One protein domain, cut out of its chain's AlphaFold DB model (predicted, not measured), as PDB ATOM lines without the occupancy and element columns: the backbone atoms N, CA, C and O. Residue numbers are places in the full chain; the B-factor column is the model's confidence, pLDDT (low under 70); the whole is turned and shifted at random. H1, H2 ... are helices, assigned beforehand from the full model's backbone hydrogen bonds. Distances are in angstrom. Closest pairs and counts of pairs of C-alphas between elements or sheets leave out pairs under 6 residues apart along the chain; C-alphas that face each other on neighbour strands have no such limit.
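This is residues 35 to 59 and 66 to 96 of the 109 residues of the protein "NHase_beta domain-containing protein" of bacterium HR24 (UniProt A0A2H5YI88). Two helices cross as a lopsided X, the middle of H2 packing on the first half of the longer H1, while the short helix H3 turns away from the C-terminal end of H2 as an arm on the side away from H1. Residues 52 to 58, of which 52 to 56 belong to H1, stick out beyond the crossing, and so do residues 91 to 96 of H3. The printed part has 56 residues with three named helices, in the order H1, H2, H3, and no named strand; its class is all helix. It is only just loose, close to compact, with a radius of gyration of the C-alphas of 12.6 A, and the C-alphas span 33 by 29 by 16 A.

The printed part begins at Asp 35. H1 covers residues 37 to 56 and measures 29.2 A from its first C-alpha at (187.384, 171.367, 225.605) to its last at (168.898, 168.088, 203.268). After the cut, H2 covers residues 67 to 81, 21.1 A from first to last C-alpha. H3 covers residues 87 to 96, 14.2 A long, and ends with C-alpha 96 at (186.213, 142.282, 220.607).

H1 and H2 touch, with 18 pairs of C-alphas within 8 A. The closest C-alphas of the two are those of Leu 44 and Ala 74, 5.0 A apart. H1 touches H2 with residues 39 to 48 alone. They run opposite ways at a steep tilt of 59 degrees. H2 and H3 are close but not clearly touching, and their closest C-alphas, those of Thr 80 and Arg 87, are 6.4 A apart. Their lines stand at a steep tilt of 58 degrees, and they run opposite ways. H1 and H3 are apart. In H1, H2 and H3 every O i to N i+4 pair is within hydrogen-bond range.

The two C-alphas farthest apart, those of Asp 35 and Gly 58, are 36.5 A apart. Without the stretches that stand free, the body has 43 residues and spans 27 by 25 by 15 A. Residues 60 to 65 are cut out and not printed, and C-alphas 59 and 66 are 15.3 A apart across the cut. The link from H1 to H2 runs across this cut, and the link from H2 to H3, with 5 residues between them, is tight. The mean pLDDT of the printed part is 93.6, and no printed residue is under 70.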
ATOM      1  N   ASP A  35     193.455 168.566 225.998       82.88
ATOM      2  CA  ASP A  35     193.825 169.812 226.679       82.88
ATOM      3  C   ASP A  35     192.765 170.912 226.519       82.88
ATOM      4  O   ASP A  35     192.524 171.694 227.441       82.88
ATOM      5  N   ASP A  36     192.096 170.958 225.363       89.06
ATOM      6  CA  ASP A  36     191.113 171.989 225.040       89.06
ATOM      7  C   ASP A  36     189.711 171.398 224.835       89.06
ATOM      8  O   ASP A  36     189.427 170.665 223.887       89.06
ATOM      9  N   TRP A  37     188.789 171.753 225.730       91.88
ATOM     10  CA  TRP A  37     187.384 171.367 225.605       91.88
ATOM     11  C   TRP A  37     186.690 172.057 224.420       91.88
ATOM     12  O   TRP A  37     185.719 171.535 223.863       91.88
ATOM     13  N   GLU A  38     187.182 173.225 224.005       93.75
ATOM     14  CA  GLU A  38     186.656 173.942 222.849       93.75
ATOM     15  C   GLU A  38     186.869 173.148 221.561       93.75
ATOM     16  O   GLU A  38     185.975 173.088 220.717       93.75
ATOM     17  N   GLU A  39     188.001 172.459 221.434       92.44
ATOM     18  CA  GLU A  39     188.295 171.593 220.296       92.44
ATOM     19  C   GLU A  39     187.287 170.453 220.134       92.44
ATOM     20  O   GLU A  39     186.890 170.119 219.010       92.44
ATOM     21  N   PHE A  40     186.840 169.872 221.249       94.50
ATOM     22  CA  PHE A  40     185.753 168.900 221.249       94.50
ATOM     23  C   PHE A  40     184.435 169.553 220.810       94.50
ATOM     24  O   PHE A  40     183.738 169.045 219.925       94.50
ATOM     25  N   ARG A  41     184.101 170.717 221.386       95.31
ATOM     26  CA  ARG A  41     182.860 171.443 221.080       95.31
ATOM     27  C   ARG A  41     182.759 171.826 219.602       95.31
ATOM     28  O   ARG A  41     181.694 171.670 219.006       95.31
ATOM     29  N   GLN A  42     183.851 172.286 218.997       96.38
ATOM     30  CA  GLN A  42     183.895 172.624 217.573       96.38
ATOM     31  C   GLN A  42     183.643 171.401 216.690       96.38
ATOM     32  O   GLN A  42     182.870 171.479 215.735       96.38
ATOM     33  N   ARG A  43     184.227 170.248 217.031       96.19
ATOM     34  CA  ARG A  43     183.978 168.992 216.307       96.19
ATOM     35  C   ARG A  43     182.529 168.540 216.435       96.19
ATOM     36  O   ARG A  43     181.936 168.147 215.437       96.19
ATOM     37  N   LEU A  44     181.922 168.686 217.611       96.88
ATOM     38  CA  LEU A  44     180.499 168.404 217.796       96.88
ATOM     39  C   LEU A  44     179.616 169.275 216.896       96.88
ATOM     40  O   LEU A  44     178.728 168.758 216.225       96.88
ATOM     41  N   ILE A  45     179.885 170.580 216.829       97.00
ATOM     42  CA  ILE A  45     179.164 171.485 215.924       97.00
ATOM     43  C   ILE A  45     179.324 171.027 214.466       97.00
ATOM     44  O   ILE A  45     178.343 171.006 213.724       97.00
ATOM     45  N   GLN A  46     180.527 170.617 214.055       97.25
ATOM     46  CA  GLN A  46     180.774 170.119 212.699       97.25
ATOM     47  C   GLN A  46     180.004 168.827 212.391       97.25
ATOM     48  O   GLN A  46     179.457 168.709 211.294       97.25
ATOM     49  N   GLU A  47     179.929 167.877 213.328       96.38
ATOM     50  CA  GLU A  47     179.158 166.637 213.141       96.38
ATOM     51  C   GLU A  47     177.649 166.907 213.059       96.38
ATOM     52  O   GLU A  47     176.960 166.309 212.234       96.38
ATOM     53  N   ILE A  48     177.139 167.858 213.848       95.62
ATOM     54  CA  ILE A  48     175.745 168.322 213.763       95.62
ATOM     55  C   ILE A  48     175.475 168.935 212.380       95.62
ATOM     56  O   ILE A  48     174.567 168.499 211.679       95.62
ATOM     57  N   GLN A  49     176.319 169.871 211.938       96.06
ATOM     58  CA  GLN A  49     176.184 170.503 210.622       96.06
ATOM     59  C   GLN A  49     176.300 169.501 209.470       96.06
ATOM     60  O   GLN A  49     175.677 169.675 208.424       96.06
ATOM     61  N   ARG A  50     177.144 168.474 209.620       94.88
ATOM     62  CA  ARG A  50     177.271 167.401 208.636       94.88
ATOM     63  C   ARG A  50     175.974 166.613 208.527       94.88
ATOM     64  O   ARG A  50     175.507 166.411 207.412       94.88
ATOM     65  N   TRP A  51     175.384 166.230 209.655       94.38
ATOM     66  CA  TRP A  51     174.103 165.534 209.657       94.38
ATOM     67  C   TRP A  51     172.976 166.391 209.071       94.38
ATOM     68  O   TRP A  51     172.195 165.880 208.273       94.38
ATOM     69  N   ASP A  52     172.930 167.689 209.389       93.50
ATOM     70  CA  ASP A  52     171.937 168.606 208.812       93.50
ATOM     71  C   ASP A  52     172.033 168.635 207.280       93.50
ATOM     72  O   ASP A  52     171.018 168.563 206.585       93.50
ATOM     73  N   ARG A  53     173.258 168.690 206.737       95.31
ATOM     74  CA  ARG A  53     173.482 168.604 205.285       95.31
ATOM     75  C   ARG A  53     173.061 167.252 204.722       95.31
ATOM     76  O   ARG A  53     172.366 167.210 203.713       95.31
ATOM     77  N   ASP A  54     173.439 166.156 205.374       93.81
ATOM     78  CA  ASP A  54     173.073 164.812 204.922       93.81
ATOM     79  C   ASP A  54     171.538 164.611 204.935       93.81
ATOM     80  O   ASP A  54     171.006 163.941 204.049       93.81
ATOM     81  N   CYS A  55     170.804 165.244 205.861       93.12
ATOM     82  CA  CYS A  55     169.334 165.283 205.852       93.12
ATOM     83  C   CYS A  55     168.781 166.054 204.655       93.12
ATOM     84  O   CYS A  55     167.876 165.580 203.971       93.12
ATOM     85  N   GLN A  56     169.320 167.248 204.394       93.12
ATOM     86  CA  GLN A  56     168.898 168.088 203.268       93.12
ATOM     87  C   GLN A  56     169.132 167.397 201.919       93.12
ATOM     88  O   GLN A  56     168.345 167.564 200.990       93.12
ATOM     89  N   GLU A  57     170.191 166.595 201.823       94.81
ATOM     90  CA  GLU A  57     170.528 165.791 200.648       94.81
ATOM     91  C   GLU A  57     169.752 164.460 200.577       94.81
ATOM     92  O   GLU A  57     169.907 163.710 199.613       94.81
ATOM     93  N   GLY A  58     168.916 164.151 201.576       92.06
ATOM     94  CA  GLY A  58     168.117 162.924 201.637       92.06
ATOM     95  C   GLY A  58     168.928 161.649 201.894       92.06
ATOM     96  O   GLY A  58     168.449 160.552 201.614       92.06
ATOM     97  N   LYS A  59     170.160 161.771 202.405       92.06
ATOM     98  CA  LYS A  59     171.040 160.635 202.731       92.06
ATOM     99  C   LYS A  59     170.688 159.980 204.062       92.06
ATOM    100  O   LYS A  59     170.948 158.793 204.246       92.06
ATOM    101  N   GLU A  66     169.873 161.603 216.731       90.56
ATOM    102  CA  GLU A  66     170.376 161.207 218.044       90.56
ATOM    103  C   GLU A  66     171.587 162.059 218.445       90.56
ATOM    104  O   GLU A  66     172.694 161.933 217.908       90.56
ATOM    105  N   TYR A  67     171.392 162.939 219.433       91.69
ATOM    106  CA  TYR A  67     172.421 163.884 219.883       91.69
ATOM    107  C   TYR A  67     173.696 163.179 220.360       91.69
ATOM    108  O   TYR A  67     174.805 163.575 219.995       91.69
ATOM    109  N   TYR A  68     173.552 162.113 221.154       93.94
ATOM    110  CA  TYR A  68     174.703 161.397 221.704       93.94
ATOM    111  C   TYR A  68     175.471 160.591 220.653       93.94
ATOM    112  O   TYR A  68     176.644 160.300 220.871       93.94
ATOM    113  N   GLU A  69     174.874 160.290 219.497       93.38
ATOM    114  CA  GLU A  69     175.627 159.717 218.380       93.38
ATOM    115  C   GLU A  69     176.531 160.758 217.718       93.38
ATOM    116  O   GLU A  69     177.675 160.455 217.387       93.38
ATOM    117  N   ARG A  70     176.052 161.998 217.535       95.38
ATOM    118  CA  ARG A  70     176.890 163.104 217.029       95.38
ATOM    119  C   ARG A  70     177.991 163.454 218.026       95.38
ATOM    120  O   ARG A  70     179.130 163.691 217.638       95.38
ATOM    121  N   TRP A  71     177.656 163.411 219.312       95.38
ATOM    122  CA  TRP A  71     178.600 163.570 220.412       95.38
ATOM    123  C   TRP A  71     179.697 162.499 220.393       95.38
ATOM    124  O   TRP A  71     180.878 162.834 220.463       95.38
ATOM    125  N   LEU A  72     179.323 161.223 220.244       95.25
ATOM    126  CA  LEU A  72     180.282 160.119 220.184       95.25
ATOM    127  C   LEU A  72     181.166 160.214 218.935       95.25
ATOM    128  O   LEU A  72     182.380 160.098 219.054       95.25
ATOM    129  N   ALA A  73     180.585 160.507 217.768       95.06
ATOM    130  CA  ALA A  73     181.339 160.698 216.529       95.06
ATOM    131  C   ALA A  73     182.372 161.832 216.647       95.06
ATOM    132  O   ALA A  73     183.513 161.686 216.207       95.06
ATOM    133  N   ALA A  74     182.005 162.943 217.293       96.19
ATOM    134  CA  ALA A  74     182.928 164.043 217.551       96.19
ATOM    135  C   ALA A  74     184.067 163.642 218.499       96.19
ATOM    136  O   ALA A  74     185.206 164.063 218.292       96.19
ATOM    137  N   LEU A  75     183.780 162.815 219.511       94.94
ATOM    138  CA  LEU A  75     184.791 162.309 220.440       94.94
ATOM    139  C   LEU A  75     185.768 161.356 219.742       94.94
ATOM    140  O   LEU A  75     186.975 161.504 219.899       94.94
ATOM    141  N   GLU A  76     185.265 160.410 218.948       95.12
ATOM    142  CA  GLU A  76     186.109 159.508 218.154       95.12
ATOM    143  C   GLU A  76     187.016 160.299 217.213       95.12
ATOM    144  O   GLU A  76     188.214 160.041 217.146       95.12
ATOM    145  N   ARG A  77     186.459 161.305 216.532       95.19
ATOM    146  CA  ARG A  77     187.208 162.158 215.611       95.19
ATOM    147  C   ARG A  77     188.267 163.003 216.315       95.19
ATOM    148  O   ARG A  77     189.349 163.190 215.771       95.19
ATOM    149  N   LEU A  78     187.983 163.497 217.518       94.69
ATOM    150  CA  LEU A  78     188.983 164.177 218.336       94.69
ATOM    151  C   LEU A  78     190.145 163.234 218.663       94.69
ATOM    152  O   LEU A  78     191.293 163.571 218.412       94.69
ATOM    153  N   LEU A  79     189.850 162.035 219.165       93.75
ATOM    154  CA  LEU A  79     190.875 161.066 219.559       93.75
ATOM    155  C   LEU A  79     191.749 160.614 218.383       93.75
ATOM    156  O   LEU A  79     192.954 160.425 218.564       93.75
ATOM    157  N   THR A  80     191.160 160.479 217.192       95.06
ATOM    158  CA  THR A  80     191.884 160.088 215.978       95.06
ATOM    159  C   THR A  80     192.722 161.211 215.397       95.06
ATOM    160  O   THR A  80     193.881 160.984 215.053       95.06
ATOM    161  N   GLU A  81     192.193 162.432 215.331       93.56
ATOM    162  CA  GLU A  81     192.941 163.595 214.849       93.56
ATOM    163  C   GLU A  81     194.063 164.006 215.816       93.56
ATOM    164  O   GLU A  81     195.120 164.447 215.369       93.56
ATOM    165  N   SER A  82     193.877 163.806 217.126       90.62
ATOM    166  CA  SER A  82     194.911 164.018 218.149       90.62
ATOM    167  C   SER A  82     195.939 162.879 218.226       90.62
ATOM    168  O   SER A  82     196.900 162.980 218.985       90.62
ATOM    169  N   GLY A  83     195.760 161.789 217.468       91.75
ATOM    170  CA  GLY A  83     196.687 160.652 217.438       91.75
ATOM    171  C   GLY A  83     196.705 159.799 218.713       91.75
ATOM    172  O   GLY A  83     197.628 159.011 218.901       91.75
ATOM    173  N   ILE A  84     195.703 159.948 219.585       91.38
ATOM    174  CA  ILE A  84     195.581 159.200 220.846       91.38
ATOM    175  C   ILE A  84     195.108 157.771 220.574       91.38
ATOM    176  O   ILE A  84     195.566 156.834 221.224       91.38
ATOM    177  N   LEU A  85     194.188 157.610 219.619       93.62
ATOM    178  CA  LEU A  85     193.698 156.319 219.142       93.62
ATOM    179  C   LEU A  85     193.482 156.379 217.638       93.62
ATOM    180  O   LEU A  85     192.927 157.341 217.129       93.62
ATOM    181  N   SER A  86     193.832 155.321 216.926       94.19
ATOM    182  CA  SER A  86     193.425 155.124 215.538       94.19
ATOM    183  C   SER A  86     191.975 154.638 215.440       94.19
ATOM    184  O   SER A  86     191.413 154.051 216.373       94.19
ATOM    185  N   ARG A  87     191.351 154.848 214.276       91.62
ATOM    186  CA  ARG A  87     189.997 154.336 214.016       91.62
ATOM    187  C   ARG A  87     189.978 152.808 214.057       91.62
ATOM    188  O   ARG A  87     189.037 152.209 214.570       91.62
ATOM    189  N   GLU A  88     191.048 152.187 213.584       93.75
ATOM    190  CA  GLU A  88     191.239 150.745 213.567       93.75
ATOM    191  C   GLU A  88     191.283 150.162 214.983       93.75
ATOM    192  O   GLU A  88     190.698 149.105 215.220       93.75
ATOM    193  N   GLU A  89     191.925 150.846 215.936       94.00
ATOM    194  CA  GLU A  89     191.955 150.439 217.347       94.00
ATOM    195  C   GLU A  89     190.566 150.509 217.987       94.00
ATOM    196  O   GLU A  89     190.156 149.560 218.665       94.00
ATOM    197  N   ILE A  90     189.816 151.586 217.729       91.25
ATOM    198  CA  ILE A  90     188.436 151.746 218.214       91.25
ATOM    199  C   ILE A  90     187.556 150.613 217.668       91.25
ATOM    200  O   ILE A  90     186.887 149.911 218.430       91.25
ATOM    201  N   GLU A  91     187.599 150.371 216.358       92.38
ATOM    202  CA  GLU A  91     186.805 149.328 215.705       92.38
ATOM    203  C   GLU A  91     187.215 147.915 216.134       92.38
ATOM    204  O   GLU A  91     186.360 147.043 216.318       92.38
ATOM    205  N   ALA A  92     188.516 147.662 216.299       93.12
ATOM    206  CA  ALA A  92     189.015 146.388 216.799       93.12
ATOM    207  C   ALA A  92     188.506 146.129 218.217       93.12
ATOM    208  O   ALA A  92     188.031 145.028 218.508       93.12
ATOM    209  N   ARG A  93     188.536 147.148 219.083       91.44
ATOM    210  CA  ARG A  93     188.038 147.030 220.453       91.44
ATOM    211  C   ARG A  93     186.528 146.816 220.495       91.44
ATOM    212  O   ARG A  93     186.067 145.941 221.226       91.44
ATOM    213  N   ALA A  94     185.767 147.543 219.680       89.44
ATOM    214  CA  ALA A  94     184.324 147.353 219.557       89.44
ATOM    215  C   ALA A  94     183.980 145.922 219.107       89.44
ATOM    216  O   ALA A  94     183.147 145.262 219.726       89.44
ATOM    217  N   ARG A  95     184.681 145.395 218.091       92.38
ATOM    218  CA  ARG A  95     184.509 144.008 217.626       92.38
ATOM    219  C   ARG A  95     184.817 142.980 218.711       92.38
ATOM    220  O   ARG A  95     184.063 142.023 218.850       92.38
ATOM    221  N   GLN A  96     185.882 143.172 219.488       91.38
ATOM    222  CA  GLN A  96     186.213 142.282 220.607       91.38
ATOM    223  C   GLN A  96     185.098 142.245 221.659       91.38
ATOM    224  O   GLN A  96     184.710 141.165 222.092       91.38
TER     225      GLN A  96